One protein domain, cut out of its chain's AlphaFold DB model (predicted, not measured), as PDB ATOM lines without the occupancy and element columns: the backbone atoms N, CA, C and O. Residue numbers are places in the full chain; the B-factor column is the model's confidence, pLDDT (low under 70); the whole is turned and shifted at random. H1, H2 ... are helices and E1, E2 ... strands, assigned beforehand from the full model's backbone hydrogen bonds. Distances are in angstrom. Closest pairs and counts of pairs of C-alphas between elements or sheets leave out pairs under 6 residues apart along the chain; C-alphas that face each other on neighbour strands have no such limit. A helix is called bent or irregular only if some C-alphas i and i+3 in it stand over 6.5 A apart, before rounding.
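AT A GLANCE: This is residues 7 to 109 of the 186 residues of an uncharacterized protein of Mycobacterium sp. QIA-37 (UniProt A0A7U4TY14). A small three-stranded sheet, covered on one face by the short helix H4, makes one end, and a group of three helices makes the other. There H3 crosses H1 and reaches from H2 at the far end to H4, while residues 22 to 29 stick out. The 103 printed residues hold four named helices, then three named strands: H1 H2 H3 H4 E1 E2 E3. The antiparallel sheet E1 - E2 - E3 is a meander, each strand the neighbour of the one before; the class is mixed. The whole is compact, with a radius of gyration of the C-alphas of 13.9 A and spans of 40 by 30 by 25 A.

HOW THE PARTS SIT: H1, residues 7 to 23, and H2, residues 28 to 36, form a helical hairpin at a shallow tilt of 8 degrees; their closest C-alphas, Lys 21 and Leu 31, are 7.2 A apart. The hub H3, residues 42 to 56, touches H1 about perpendicular at 75 degrees, closest at the C-alphas of Tyr 15 and His 49, 4.3 A. H3 touches H2 only at the corner, only just, with 3 pairs of C-alphas within 8 A. H4, residues 62 to 69, touches H3 at the C-alphas of Asn 65 and Leu 56, 5.1 A. H4 is on the sheet of E1, residues 78 to 82, E2, residues 89 to 95, and E3, residues 101 to 108, at a height of 9.6 A. N 79 and O 93 are 2.9 A apart across E1 and E2, N 92 and O 105 2.9 A across E2 and E3. Every O i to N i+4 pair is within hydrogen-bond range in H2, H3 and H4, and 11 of 13 in H1.

IN THESE COORDINATES: H1 begins at C-alpha 7, (-15.317, 22.117, -27.330), and is 25.7 A long; it is only just irregular, with C-alphas 19 and 22 6.9 A apart. H3 is 20.7 A long, E2 20.1 A and E3 21.0 A. E3 ends at C-alpha 108, (-9.015, 8.644, -11.948).

THE WHOLE: The C-alphas of Asn 26 and Asn 75 are the farthest apart, 41.8 A. The printed part has no cut and no long link. Its mean pLDDT is 93.2, with residue 25 under 70.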
ATOM      1  N   PRO A   7     -13.998  21.521 -27.552       96.00
ATOM      2  CA  PRO A   7     -15.317  22.117 -27.330       96.00
ATOM      3  C   PRO A   7     -16.445  21.085 -27.192       96.00
ATOM      4  O   PRO A   7     -17.367  21.291 -26.413       96.00
ATOM      5  N   ALA A   8     -16.364  19.957 -27.909       96.69
ATOM      6  CA  ALA A   8     -17.350  18.885 -27.790       96.69
ATOM      7  C   ALA A   8     -17.226  18.156 -26.444       96.69
ATOM      8  O   ALA A   8     -18.242  17.796 -25.856       96.69
ATOM      9  N   ILE A   9     -15.999  17.982 -25.933       97.62
ATOM     10  CA  ILE A   9     -15.779  17.453 -24.581       97.62
ATOM     11  C   ILE A   9     -16.409  18.397 -23.561       97.62
ATOM     12  O   ILE A   9     -17.251  17.958 -22.790       97.62
ATOM     13  N   ILE A  10     -16.078  19.690 -23.601       97.94
ATOM     14  CA  ILE A  10     -16.615  20.676 -22.653       97.94
ATOM     15  C   ILE A  10     -18.150  20.677 -22.671       97.94
ATOM     16  O   ILE A  10     -18.755  20.538 -21.610       97.94
ATOM     17  N   ASP A  11     -18.786  20.754 -23.848       98.31
ATOM     18  CA  ASP A  11     -20.252  20.725 -23.950       98.31
ATOM     19  C   ASP A  11     -20.838  19.454 -23.300       98.31
ATOM     20  O   ASP A  11     -21.818  19.517 -22.550       98.31
ATOM     21  N   PHE A  12     -20.236  18.289 -23.564       98.12
ATOM     22  CA  PHE A  12     -20.698  17.016 -23.014       98.12
ATOM     23  C   PHE A  12     -20.498  16.924 -21.496       98.12
ATOM     24  O   PHE A  12     -21.398  16.495 -20.777       98.12
ATOM     25  N   GLU A  13     -19.356  17.365 -20.977       98.31
ATOM     26  CA  GLU A  13     -19.075  17.332 -19.542       98.31
ATOM     27  C   GLU A  13     -19.923  18.342 -18.766       98.31
ATOM     28  O   GLU A  13     -20.377  18.033 -17.665       98.31
ATOM     29  N   VAL A  14     -20.229  19.504 -19.353       98.00
ATOM     30  CA  VAL A  14     -21.215  20.444 -18.799       98.00
ATOM     31  C   VAL A  14     -22.602  19.810 -18.755       98.00
ATOM     32  O   VAL A  14     -23.308  19.952 -17.754       98.00
ATOM     33  N   TYR A  15     -22.996  19.065 -19.792       97.19
ATOM     34  CA  TYR A  15     -24.228  18.280 -19.750       97.19
ATOM     35  C   TYR A  15     -24.222  17.299 -18.565       97.19
ATOM     36  O   TYR A  15     -25.153  17.336 -17.758       97.19
ATOM     37  N   LEU A  16     -23.165  16.497 -18.381       96.38
ATOM     38  CA  LEU A  16     -23.063  15.574 -17.240       96.38
ATOM     39  C   LEU A  16     -23.103  16.317 -15.896       96.38
ATOM     40  O   LEU A  16     -23.847  15.931 -14.991       96.38
ATOM     41  N   LEU A  17     -22.376  17.424 -15.775       95.88
ATOM     42  CA  LEU A  17     -22.349  18.268 -14.584       95.88
ATOM     43  C   LEU A  17     -23.751  18.765 -14.200       95.88
ATOM     44  O   LEU A  17     -24.155  18.667 -13.038       95.88
ATOM     45  N   ILE A  18     -24.532  19.229 -15.177       95.06
ATOM     46  CA  ILE A  18     -25.908  19.677 -14.951       95.06
ATOM     47  C   ILE A  18     -26.840  18.505 -14.615       95.06
ATOM     48  O   ILE A  18     -27.702  18.674 -13.751       95.06
ATOM     49  N   THR A  19     -26.649  17.307 -15.186       92.75
ATOM     50  CA  THR A  19     -27.439  16.124 -14.775       92.75
ATOM     51  C   THR A  19     -27.231  15.762 -13.303       92.75
ATOM     52  O   THR A  19     -28.172  15.347 -12.627       92.75
ATOM     53  N   MET A  20     -26.031  15.998 -12.760       91.75
ATOM     54  CA  MET A  20     -25.720  15.746 -11.348       91.75
ATOM     55  C   MET A  20     -26.294  16.807 -10.394       91.75
ATOM     56  O   MET A  20     -26.376  16.566  -9.187       91.75
ATOM     57  N   LYS A  21     -26.752  17.964 -10.903       87.31
ATOM     58  CA  LYS A  21     -27.264  19.089 -10.094       87.31
ATOM     59  C   LYS A  21     -28.349  18.672  -9.099       87.31
ATOM     60  O   LYS A  21     -28.352  19.153  -7.969       87.31
ATOM     61  N   ALA A  22     -29.254  17.774  -9.492       77.31
ATOM     62  CA  ALA A  22     -30.373  17.336  -8.651       77.31
ATOM     63  C   ALA A  22     -29.931  16.648  -7.346       77.31
ATOM     64  O   ALA A  22     -30.709  16.572  -6.399       77.31
ATOM     65  N   ARG A  23     -28.686  16.161  -7.276       83.12
ATOM     66  CA  ARG A  23     -28.100  15.516  -6.091       83.12
ATOM     67  C   ARG A  23     -27.192  16.430  -5.275       83.12
ATOM     68  O   ARG A  23     -26.669  16.016  -4.249       83.12
ATOM     69  N   LEU A  24     -27.081  17.693  -5.675       77.94
ATOM     70  CA  LEU A  24     -26.346  18.737  -4.966       77.94
ATOM     71  C   LEU A  24     -27.298  19.709  -4.253       77.94
ATOM     72  O   LEU A  24     -27.000  20.897  -4.131       77.94
ATOM     73  N   VAL A  25     -28.457  19.228  -3.786       66.44
ATOM     74  CA  VAL A  25     -29.403  20.039  -3.002       66.44
ATOM     75  C   VAL A  25     -28.667  20.532  -1.750       66.44
ATOM     76  O   VAL A  25     -28.188  19.727  -0.959       66.44
ATOM     77  N   ASN A  26     -28.528  21.852  -1.605       71.25
ATOM     78  CA  ASN A  26     -27.713  22.557  -0.591       71.25
ATOM     79  C   ASN A  26     -26.191  22.613  -0.841       71.25
ATOM     80  O   ASN A  26     -25.442  23.063   0.024       71.25
ATOM     81  N   ARG A  27     -25.721  22.203  -2.023       79.69
ATOM     82  CA  ARG A  27     -24.313  22.261  -2.467       79.69
ATOM     83  C   ARG A  27     -24.165  22.927  -3.842       79.69
ATOM     84  O   ARG A  27     -23.237  22.643  -4.593       79.69
ATOM     85  N   GLN A  28     -25.097  23.817  -4.186       83.25
ATOM     86  CA  GLN A  28     -25.148  24.465  -5.500       83.25
ATOM     87  C   GLN A  28     -23.982  25.437  -5.749       83.25
ATOM     88  O   GLN A  28     -23.578  25.630  -6.891       83.25
ATOM     89  N   ASN A  29     -23.372  25.954  -4.684       90.06
ATOM     90  CA  ASN A  29     -22.129  26.720  -4.750       90.06
ATOM     91  C   ASN A  29     -20.982  25.940  -5.419       90.06
ATOM     92  O   ASN A  29     -20.182  26.543  -6.125       90.06
ATOM     93  N   PHE A  30     -20.907  24.613  -5.247       92.50
ATOM     94  CA  PHE A  30     -19.894  23.797  -5.926       92.50
ATOM     95  C   PHE A  30     -20.133  23.732  -7.435       92.50
ATOM     96  O   PHE A  30     -19.173  23.788  -8.195       92.50
ATOM     97  N   LEU A  31     -21.394  23.659  -7.873       93.50
ATOM     98  CA  LEU A  31     -21.745  23.709  -9.296       93.50
ATOM     99  C   LEU A  31     -21.322  25.040  -9.920       93.50
ATOM    100  O   LEU A  31     -20.672  25.047 -10.958       93.50
ATOM    101  N   GLU A  32     -21.672  26.151  -9.278       93.69
ATOM    102  CA  GLU A  32     -21.324  27.492  -9.757       93.69
ATOM    103  C   GLU A  32     -19.810  27.709  -9.784       93.69
ATOM    104  O   GLU A  32     -19.280  28.167 -10.794       93.69
ATOM    105  N   ALA A  33     -19.102  27.299  -8.726       95.12
ATOM    106  CA  ALA A  33     -17.645  27.345  -8.683       95.12
ATOM    107  C   ALA A  33     -17.029  26.525  -9.824       95.12
ATOM    108  O   ALA A  33     -16.161  27.022 -10.540       95.12
ATOM    109  N   LYS A  34     -17.535  25.308 -10.057       95.69
ATOM    110  CA  LYS A  34     -17.015  24.429 -11.104       95.69
ATOM    111  C   LYS A  34     -17.214  24.991 -12.506       95.69
ATOM    112  O   LYS A  34     -16.312  24.893 -13.326       95.69
ATOM    113  N   LEU A  35     -18.364  25.601 -12.775       96.38
ATOM    114  CA  LEU A  35     -18.621  26.278 -14.049       96.38
ATOM    115  C   LEU A  35     -17.742  27.530 -14.217       96.38
ATOM    116  O   LEU A  35     -17.244  27.786 -15.312       96.38
ATOM    117  N   SER A  36     -17.495  28.268 -13.129       96.69
ATOM    118  CA  SER A  36     -16.661  29.476 -13.154       96.69
ATOM    119  C   SER A  36     -15.183  29.208 -13.455       96.69
ATOM    120  O   SER A  36     -14.531  30.074 -14.027       96.69
ATOM    121  N   GLU A  37     -14.665  28.005 -13.163       95.94
ATOM    122  CA  GLU A  37     -13.311  27.579 -13.574       95.94
ATOM    123  C   GLU A  37     -13.115  27.619 -15.104       95.94
ATOM    124  O   GLU A  37     -11.981  27.680 -15.573       95.94
ATOM    125  N   PHE A  38     -14.212  27.595 -15.870       95.81
ATOM    126  CA  PHE A  38     -14.230  27.574 -17.335       95.81
ATOM    127  C   PHE A  38     -14.928  28.799 -17.945       95.81
ATOM    128  O   PHE A  38     -15.266  28.774 -19.126       95.81
ATOM    129  N   ASP A  39     -15.170  29.850 -17.152       96.75
ATOM    130  CA  ASP A  39     -15.905  31.058 -17.563       96.75
ATOM    131  C   ASP A  39     -17.338  30.783 -18.075       96.75
ATOM    132  O   ASP A  39     -17.892  31.553 -18.861       96.75
ATOM    133  N   ILE A  40     -17.975  29.702 -17.606       97.44
ATOM    134  CA  ILE A  40     -19.328  29.303 -18.019       97.44
ATOM    135  C   ILE A  40     -20.353  29.794 -16.994       97.44
ATOM    136  O   ILE A  40     -20.247  29.540 -15.793       97.44
ATOM    137  N   SER A  41     -21.404  30.467 -17.464       96.62
ATOM    138  CA  SER A  41     -22.535  30.850 -16.605       96.62
ATOM    139  C   SER A  41     -23.517  29.691 -16.390       96.62
ATOM    140  O   SER A  41     -23.645  28.800 -17.229       96.62
ATOM    141  N   VAL A  42     -24.297  29.718 -15.302       94.94
ATOM    142  CA  VAL A  42     -25.349  28.707 -15.064       94.94
ATOM    143  C   VAL A  42     -26.375  28.682 -16.203       94.94
ATOM    144  O   VAL A  42     -26.773  27.605 -16.647       94.94
ATOM    145  N   ASP A  43     -26.778  29.847 -16.714       96.44
ATOM    146  CA  ASP A  43     -27.737  29.942 -17.820       96.44
ATOM    147  C   ASP A  43     -27.179  29.348 -19.117       96.44
ATOM    148  O   ASP A  43     -27.900  28.702 -19.878       96.44
ATOM    149  N   GLU A  44     -25.890  29.553 -19.377       97.75
ATOM    150  CA  GLU A  44     -25.201  28.922 -20.498       97.75
ATOM    151  C   GLU A  44     -25.110  27.410 -20.329       97.75
ATOM    152  O   GLU A  44     -25.479  26.682 -21.250       97.75
ATOM    153  N   ALA A  45     -24.736  26.931 -19.143       97.44
ATOM    154  CA  ALA A  45     -24.678  25.506 -18.848       97.44
ATOM    155  C   ALA A  45     -26.039  24.815 -19.039       97.44
ATOM    156  O   ALA A  45     -26.108  23.708 -19.573       97.44
ATOM    157  N   LEU A  46     -27.143  25.480 -18.678       96.69
ATOM    158  CA  LEU A  46     -28.499  24.976 -18.919       96.69
ATOM    159  C   LEU A  46     -28.852  24.923 -20.416       96.69
ATOM    160  O   LEU A  46     -29.490  23.962 -20.855       96.69
ATOM    161  N   ARG A  47     -28.419  25.911 -21.214       98.00
ATOM    162  CA  ARG A  47     -28.583  25.887 -22.681       98.00
ATOM    163  C   ARG A  47     -27.780  24.754 -23.318       98.00
ATOM    164  O   ARG A  47     -28.319  24.029 -24.155       98.00
ATOM    165  N   VAL A  48     -26.527  24.576 -22.900       98.00
ATOM    166  CA  VAL A  48     -25.664  23.469 -23.340       98.00
ATOM    167  C   VAL A  48     -26.301  22.132 -22.979       98.00
ATOM    168  O   VAL A  48     -26.462  21.281 -23.849       98.00
ATOM    169  N   HIS A  49     -26.764  21.969 -21.738       96.56
ATOM    170  CA  HIS A  49     -27.445  20.752 -21.304       96.56
ATOM    171  C   HIS A  49     -28.644  20.409 -22.200       96.56
ATOM    172  O   HIS A  49     -28.764  19.264 -22.630       96.56
ATOM    173  N   ALA A  50     -29.508  21.376 -22.526       96.50
ATOM    174  CA  ALA A  50     -30.651  21.139 -23.412       96.50
ATOM    175  C   ALA A  50     -30.217  20.707 -24.827       96.50
ATOM    176  O   ALA A  50     -30.727  19.712 -25.344       96.50
ATOM    177  N   LYS A  51     -29.230  21.399 -25.412       97.19
ATOM    178  CA  LYS A  51     -28.656  21.085 -26.733       97.19
ATOM    179  C   LYS A  51     -28.072  19.669 -26.779       97.19
ATOM    180  O   LYS A  51     -28.332  18.917 -27.716       97.19
ATOM    181  N   VAL A  52     -27.279  19.294 -25.775       96.94
ATOM    182  CA  VAL A  52     -26.657  17.964 -25.708       96.94
ATOM    183  C   VAL A  52     -27.707  16.888 -25.441       96.94
ATOM    184  O   VAL A  52     -27.671  15.840 -26.079       96.94
ATOM    185  N   ALA A  53     -28.683  17.138 -24.564       94.19
ATOM    186  CA  ALA A  53     -29.765  16.192 -24.292       94.19
ATOM    187  C   ALA A  53     -30.563  15.847 -25.562       94.19
ATOM    188  O   ALA A  53     -30.887  14.676 -25.785       94.19
ATOM    189  N   GLU A  54     -30.836  16.846 -26.406       94.88
ATOM    190  CA  GLU A  54     -31.470  16.660 -27.713       94.88
ATOM    191  C   GLU A  54     -30.588  15.827 -28.655       94.88
ATOM    192  O   GLU A  54     -31.059  14.837 -29.215       94.88
ATOM    193  N   ALA A  55     -29.296  16.161 -28.764       95.38
ATOM    194  CA  ALA A  55     -28.351  15.450 -29.627       95.38
ATOM    195  C   ALA A  55     -28.155  13.977 -29.224       95.38
ATOM    196  O   ALA A  55     -28.101  13.095 -30.081       95.38
ATOM    197  N   LEU A  56     -28.075  13.685 -27.922       93.19
ATOM    198  CA  LEU A  56     -27.933  12.318 -27.417       93.19
ATOM    199  C   LEU A  56     -29.195  11.483 -27.653       93.19
ATOM    200  O   LEU A  56     -29.105  10.268 -27.836       93.19
ATOM    201  N   GLY A  57     -30.366  12.119 -27.686       87.94
ATOM    202  CA  GLY A  57     -31.630  11.474 -28.008       87.94
ATOM    203  C   GLY A  57     -32.018  10.336 -27.054       87.94
ATOM    204  O   GLY A  57     -31.673  10.312 -25.861       87.94
ATOM    205  N   GLY A  58     -32.803   9.400 -27.593       83.69
ATOM    206  CA  GLY A  58     -33.409   8.292 -26.856       83.69
ATOM    207  C   GLY A  58     -32.444   7.153 -26.510       83.69
ATOM    208  O   GLY A  58     -31.344   7.042 -27.041       83.69
ATOM    209  N   ARG A  59     -32.891   6.258 -25.620       83.06
ATOM    210  CA  ARG A  59     -32.076   5.162 -25.055       83.06
ATOM    211  C   ARG A  59     -31.419   4.263 -26.110       83.06
ATOM    212  O   ARG A  59     -30.292   3.836 -25.894       83.06
ATOM    213  N   THR A  60     -32.106   3.973 -27.213       86.75
ATOM    214  CA  THR A  60     -31.661   2.995 -28.221       86.75
ATOM    215  C   THR A  60     -30.525   3.486 -29.112       86.75
ATOM    216  O   THR A  60     -29.783   2.668 -29.634       86.75
ATOM    217  N   SER A  61     -30.370   4.800 -29.278       88.69
ATOM    218  CA  SER A  61     -29.325   5.404 -30.115       88.69
ATOM    219  C   SER A  61     -28.274   6.158 -29.304       88.69
ATOM    220  O   SER A  61     -27.361   6.744 -29.875       88.69
ATOM    221  N   ARG A  62     -28.393   6.176 -27.970       92.06
ATOM    222  CA  ARG A  62     -27.627   7.087 -27.114       92.06
ATOM    223  C   ARG A  62     -26.113   6.895 -27.202       92.06
ATOM    224  O   ARG A  62     -25.398   7.889 -27.164       92.06
ATOM    225  N   PHE A  63     -25.624   5.661 -27.332       94.25
ATOM    226  CA  PHE A  63     -24.184   5.407 -27.466       94.25
ATOM    227  C   PHE A  63     -23.635   5.912 -28.807       94.25
ATOM    228  O   PHE A  63     -22.663   6.663 -28.835       94.25
ATOM    229  N   GLU A  64     -24.298   5.577 -29.915       93.62
ATOM    230  CA  GLU A  64     -23.913   6.065 -31.245       93.62
ATOM    231  C   GLU A  64     -24.005   7.590 -31.344       93.62
ATOM    232  O   GLU A  64     -23.084   8.241 -31.834       93.62
ATOM    233  N   ASN A  65     -25.063   8.181 -30.788       94.94
ATOM    234  CA  ASN A  65     -25.222   9.630 -30.735       94.94
ATOM    235  C   ASN A  65     -24.142  10.300 -29.872       94.94
ATOM    236  O   ASN A  65     -23.670  11.374 -30.226       94.94
ATOM    237  N   MET A  66     -23.713   9.669 -28.772       95.00
ATOM    238  CA  MET A  66     -22.599  10.153 -27.949       95.00
ATOM    239  C   MET A  66     -21.286  10.159 -28.740       95.00
ATOM    240  O   MET A  66     -20.583  11.168 -28.744       95.00
ATOM    241  N   LYS A  67     -20.974   9.072 -29.459       94.50
ATOM    242  CA  LYS A  67     -19.800   9.018 -30.343       94.50
ATOM    243  C   LYS A  67     -19.869  10.096 -31.424       94.50
ATOM    244  O   LYS A  67     -18.904  10.834 -31.600       94.50
ATOM    245  N   ALA A  68     -21.013  10.229 -32.096       93.88
ATOM    246  CA  ALA A  68     -21.224  11.232 -33.136       93.88
ATOM    247  C   ALA A  68     -21.079  12.666 -32.601       93.88
ATOM    248  O   ALA A  68     -20.402  13.482 -33.225       93.88
ATOM    249  N   PHE A  69     -21.648  12.955 -31.426       95.25
ATOM    250  CA  PHE A  69     -21.531  14.252 -30.758       95.25
ATOM    251  C   PHE A  69     -20.070  14.613 -30.460       95.25
ATOM    252  O   PHE A  69     -19.640  15.738 -30.702       95.25
ATOM    253  N   LEU A  70     -19.286  13.634 -30.009       95.06
ATOM    254  CA  LEU A  70     -17.856  13.782 -29.734       95.06
ATOM    255  C   LEU A  70     -16.980  13.666 -31.000       95.06
ATOM    256  O   LEU A  70     -15.755  13.630 -30.914       95.06
ATOM    257  N   GLY A  71     -17.566  13.591 -32.198       92.38
ATOM    258  CA  GLY A  71     -16.812  13.476 -33.451       92.38
ATOM    259  C   GLY A  71     -16.041  12.159 -33.604       92.38
ATOM    260  O   GLY A  71     -15.114  12.063 -34.411       92.38
ATOM    261  N   VAL A  72     -16.402  11.126 -32.840       90.44
ATOM    262  CA  VAL A  72     -15.789   9.798 -32.913       90.44
ATOM    263  C   VAL A  72     -16.462   8.990 -34.013       90.44
ATOM    264  O   VAL A  72     -17.527   8.408 -33.835       90.44
ATOM    265  N   VAL A  73     -15.790   8.906 -35.157       81.69
ATOM    266  CA  VAL A  73     -16.165   8.006 -36.254       81.69
ATOM    267  C   VAL A  73     -15.452   6.669 -36.040       81.69
ATOM    268  O   VAL A  73     -14.356   6.449 -36.557       81.69
ATOM    269  N   SER A  74     -16.010   5.803 -35.191       80.88
ATOM    270  CA  SER A  74     -15.482   4.453 -34.964       80.88
ATOM    271  C   SER A  74     -16.597   3.430 -34.729       80.88
ATOM    272  O   SER A  74     -17.617   3.723 -34.102       80.88
ATOM    273  N   ASN A  75     -16.356   2.196 -35.178       82.56
ATOM    274  CA  ASN A  75     -17.208   1.038 -34.886       82.56
ATOM    275  C   ASN A  75     -16.863   0.398 -33.530       82.56
ATOM    276  O   ASN A  75     -17.230  -0.743 -33.278       82.56
ATOM    277  N   SER A  76     -16.105   1.095 -32.677       86.94
ATOM    278  CA  SER A  76     -15.762   0.602 -31.346       86.94
ATOM    279  C   SER A  76     -17.004   0.578 -30.457       86.94
ATOM    280  O   SER A  76     -17.794   1.529 -30.454       86.94
ATOM    281  N   GLU A  77     -17.117  -0.481 -29.659       92.25
ATOM    282  CA  GLU A  77     -18.068  -0.619 -28.547       92.25
ATOM    283  C   GLU A  77     -17.593   0.125 -27.291       92.25
ATOM    284  O   GLU A  77     -18.232   0.078 -26.249       92.25
ATOM    285  N   SER A  78     -16.464   0.832 -27.375       93.44
ATOM    286  CA  SER A  78     -15.941   1.672 -26.304       93.44
ATOM    287  C   SER A  78     -15.560   3.060 -26.804       93.44
ATOM    288  O   SER A  78     -15.042   3.239 -27.912       93.44
ATOM    289  N   LEU A  79     -15.801   4.038 -25.944       94.19
ATOM    290  CA  LEU A  79     -15.408   5.429 -26.070       94.19
ATOM    291  C   LEU A  79     -14.581   5.785 -24.833       94.19
ATOM    292  O   LEU A  79     -14.985   5.473 -23.715       94.19
ATOM    293  N   LYS A  80     -13.446   6.458 -25.026       95.56
ATOM    294  CA  LYS A  80     -12.616   6.956 -23.928       95.56
ATOM    295  C   LYS A  80     -11.960   8.280 -24.305       95.56
ATOM    296  O   LYS A  80     -11.476   8.411 -25.430       95.56
ATOM    297  N   TYR A  81     -11.915   9.226 -23.370       96.19
ATOM    298  CA  TYR A  81     -11.191  10.486 -23.532       96.19
ATOM    299  C   TYR A  81     -10.709  11.052 -22.190       96.19
ATOM    300  O   TYR A  81     -11.217  10.685 -21.131       96.19
ATOM    301  N   GLU A  82      -9.717  11.940 -22.245       97.25
ATOM    302  CA  GLU A  82      -9.222  12.671 -21.072       97.25
ATOM    303  C   GLU A  82     -10.162  13.833 -20.743       97.25
ATOM    304  O   GLU A  82     -10.459  14.655 -21.613       97.25
ATOM    305  N   SER A  83     -10.650  13.894 -19.503       97.56
ATOM    306  CA  SER A  83     -11.597  14.925 -19.081       97.56
ATOM    307  C   SER A  83     -10.977  16.322 -19.100       97.56
ATOM    308  O   SER A  83      -9.792  16.492 -18.808       97.56
ATOM    309  N   VAL A  84     -11.796  17.331 -19.402       97.44
ATOM    310  CA  VAL A  84     -11.403  18.745 -19.356       97.44
ATOM    311  C   VAL A  84     -11.867  19.379 -18.044       97.44
ATOM    312  O   VAL A  84     -11.073  20.040 -17.378       97.44
ATOM    313  N   LEU A  85     -13.113  19.134 -17.627       97.06
ATOM    314  CA  LEU A  85     -13.672  19.624 -16.361       97.06
ATOM    315  C   LEU A  85     -13.013  18.973 -15.142       97.06
ATOM    316  O   LEU A  85     -12.895  19.600 -14.083       97.06
ATOM    317  N   TRP A  86     -12.546  17.733 -15.283       96.88
ATOM    318  CA  TRP A  86     -11.874  16.981 -14.228       96.88
ATOM    319  C   TRP A  86     -10.551  16.388 -14.744       96.88
ATOM    320  O   TRP A  86     -10.466  15.179 -14.931       96.88
ATOM    321  N   PRO A  87      -9.481  17.191 -14.931       95.75
ATOM    322  CA  PRO A  87      -8.254  16.785 -15.644       95.75
ATOM    323  C   PRO A  87      -7.553  15.520 -15.122       95.75
ATOM    324  O   PRO A  87      -6.777  14.871 -15.825       95.75
ATOM    325  N   GLU A  88      -7.814  15.157 -13.871       96.44
ATOM    326  CA  GLU A  88      -7.273  13.975 -13.202       96.44
ATOM    327  C   GLU A  88      -7.965  12.657 -13.622       96.44
ATOM    328  O   GLU A  88      -7.471  11.567 -13.322       96.44
ATOM    329  N   PHE A  89      -9.089  12.753 -14.335       97.81
ATOM    330  CA  PHE A  89      -9.972  11.645 -14.672       97.81
ATOM    331  C   PHE A  89     -10.063  11.435 -16.183       97.81
ATOM    332  O   PHE A  89     -10.019  12.377 -16.977       97.81
ATOM    333  N   ASP A  90     -10.242  10.184 -16.581       97.69
ATOM    334  CA  ASP A  90     -10.710   9.836 -17.915       97.69
ATOM    335  C   ASP A  90     -12.197   9.525 -17.852       97.69
ATOM    336  O   ASP A  90     -12.653   8.842 -16.934       97.69
ATOM    337  N   PHE A  91     -12.937   9.967 -18.862       97.88
ATOM    338  CA  PHE A  91     -14.283   9.469 -19.095       97.88
ATOM    339  C   PHE A  91     -14.217   8.226 -19.975       97.88
ATOM    340  O   PHE A  91     -13.474   8.183 -20.962       97.88
ATOM    341  N   SER A  92     -15.031   7.228 -19.651       96.69
ATOM    342  CA  SER A  92     -15.225   6.050 -20.488       96.69
ATOM    343  C   SER A  92     -16.701   5.700 -20.598       96.69
ATOM    344  O   SER A  92     -17.461   5.910 -19.657       96.69
ATOM    345  N   ALA A  93     -17.098   5.167 -21.750       96.75
ATOM    346  CA  ALA A  93     -18.418   4.596 -21.972       96.75
ATOM    347  C   ALA A  93     -18.313   3.341 -22.838       96.75
ATOM    348  O   ALA A  93     -17.507   3.297 -23.773       96.75
ATOM    349  N   THR A  94     -19.143   2.341 -22.554       96.31
ATOM    350  CA  THR A  94     -19.199   1.083 -23.305       96.31
ATOM    351  C   THR A  94     -20.609   0.783 -23.781       96.31
ATOM    352  O   THR A  94     -21.593   1.135 -23.124       96.31
ATOM    353  N   ALA A  95     -20.706   0.119 -24.925       95.44
ATOM    354  CA  ALA A  95     -21.926  -0.515 -25.384       95.44
ATOM    355  C   ALA A  95     -21.962  -1.992 -24.976       95.44
ATOM    356  O   ALA A  95     -20.921  -2.624 -24.817       95.44
ATOM    357  N   ASN A  96     -23.167  -2.539 -24.833       93.62
ATOM    358  CA  ASN A  96     -23.376  -3.981 -24.749       93.62
ATOM    359  C   ASN A  96     -23.407  -4.621 -26.147       93.62
ATOM    360  O   ASN A  96     -23.367  -3.929 -27.164       93.62
ATOM    361  N   GLU A  97     -23.579  -5.944 -26.198       90.81
ATOM    362  CA  GLU A  97     -23.651  -6.734 -27.441       90.81
ATOM    363  C   GLU A  97     -24.753  -6.274 -28.418       90.81
ATOM    364  O   GLU A  97     -24.709  -6.575 -29.606       90.81
ATOM    365  N   SER A  98     -25.762  -5.539 -27.932       89.50
ATOM    366  CA  SER A  98     -26.833  -4.959 -28.755       89.50
ATOM    367  C   SER A  98     -26.532  -3.528 -29.229       89.50
ATOM    368  O   SER A  98     -27.417  -2.873 -29.780       89.50
ATOM    369  N   GLY A  99     -25.325  -3.009 -28.986       89.06
ATOM    370  CA  GLY A  99     -24.923  -1.640 -29.326       89.06
ATOM    371  C   GLY A  99     -25.535  -0.560 -28.424       89.06
ATOM    372  O   GLY A  99     -25.438   0.630 -28.723       89.06
ATOM    373  N   LEU A 100     -26.190  -0.947 -27.323       93.06
ATOM    374  CA  LEU A 100     -26.813  -0.010 -26.390       93.06
ATOM    375  C   LEU A 100     -25.805   0.435 -25.337       93.06
ATOM    376  O   LEU A 100     -25.037  -0.391 -24.857       93.06
ATOM    377  N   LEU A 101     -25.863   1.709 -24.930       95.31
ATOM    378  CA  LEU A 101     -25.047   2.219 -23.824       95.31
ATOM    379  C   LEU A 101     -25.268   1.346 -22.583       95.31
ATOM    380  O   LEU A 101     -26.408   1.232 -22.139       95.31
ATOM    381  N   ASP A 102     -24.192   0.776 -22.056       95.06
ATOM    382  CA  ASP A 102     -24.197  -0.185 -20.953       95.06
ATOM    383  C   ASP A 102     -23.578   0.423 -19.693       95.06
ATOM    384  O   ASP A 102     -24.222   0.516 -18.649       95.06
ATOM    385  N   SER A 103     -22.362   0.957 -19.825       95.06
ATOM    386  CA  SER A 103     -21.666   1.656 -18.748       95.06
ATOM    387  C   SER A 103     -21.145   3.007 -19.222       95.06
ATOM    388  O   SER A 103     -20.846   3.195 -20.402       95.06
ATOM    389  N   ALA A 104     -21.075   3.970 -18.307       96.94
ATOM    390  CA  ALA A 104     -20.427   5.251 -18.534       96.94
ATOM    391  C   ALA A 104     -20.029   5.888 -17.206       96.94
ATOM    392  O   ALA A 104     -20.834   5.921 -16.275       96.94
ATOM    393  N   GLY A 105     -18.821   6.434 -17.138       97.12
ATOM    394  CA  GLY A 105     -18.348   7.115 -15.946       97.12
ATOM    395  C   GLY A 105     -16.891   7.538 -16.019       97.12
ATOM    396  O   GLY A 105     -16.167   7.242 -16.975       97.12
ATOM    397  N   TYR A 106     -16.488   8.245 -14.974       97.94
ATOM    398  CA  TYR A 106     -15.143   8.741 -14.761       97.94
ATOM    399  C   TYR A 106     -14.328   7.782 -13.907       97.94
ATOM    400  O   TYR A 106     -14.819   7.223 -12.927       97.94
ATOM    401  N   ILE A 107     -13.057   7.646 -14.269       95.88
ATOM    402  CA  ILE A 107     -12.053   6.920 -13.493       95.88
ATOM    403  C   ILE A 107     -10.825   7.812 -13.383       95.88
ATOM    404  O   ILE A 107     -10.376   8.388 -14.377       95.88
ATOM    405  N   ARG A 108     -10.263   7.928 -12.183       95.25
ATOM    406  CA  ARG A 108      -9.015   8.644 -11.948       95.25
ATOM    407  C   ARG A 108      -7.873   7.883 -12.613       95.25
ATOM    408  O   ARG A 108      -7.611   6.723 -12.307       95.25
ATOM    409  N   THR A 109      -7.153   8.555 -13.501       95.50
ATOM    410  CA  THR A 109      -5.977   7.990 -14.188       95.50
ATOM    411  C   THR A 109      -4.723   8.830 -13.981       95.50
ATOM    412  O   THR A 109      -3.619   8.385 -14.301       95.50
TER     413      THR A 109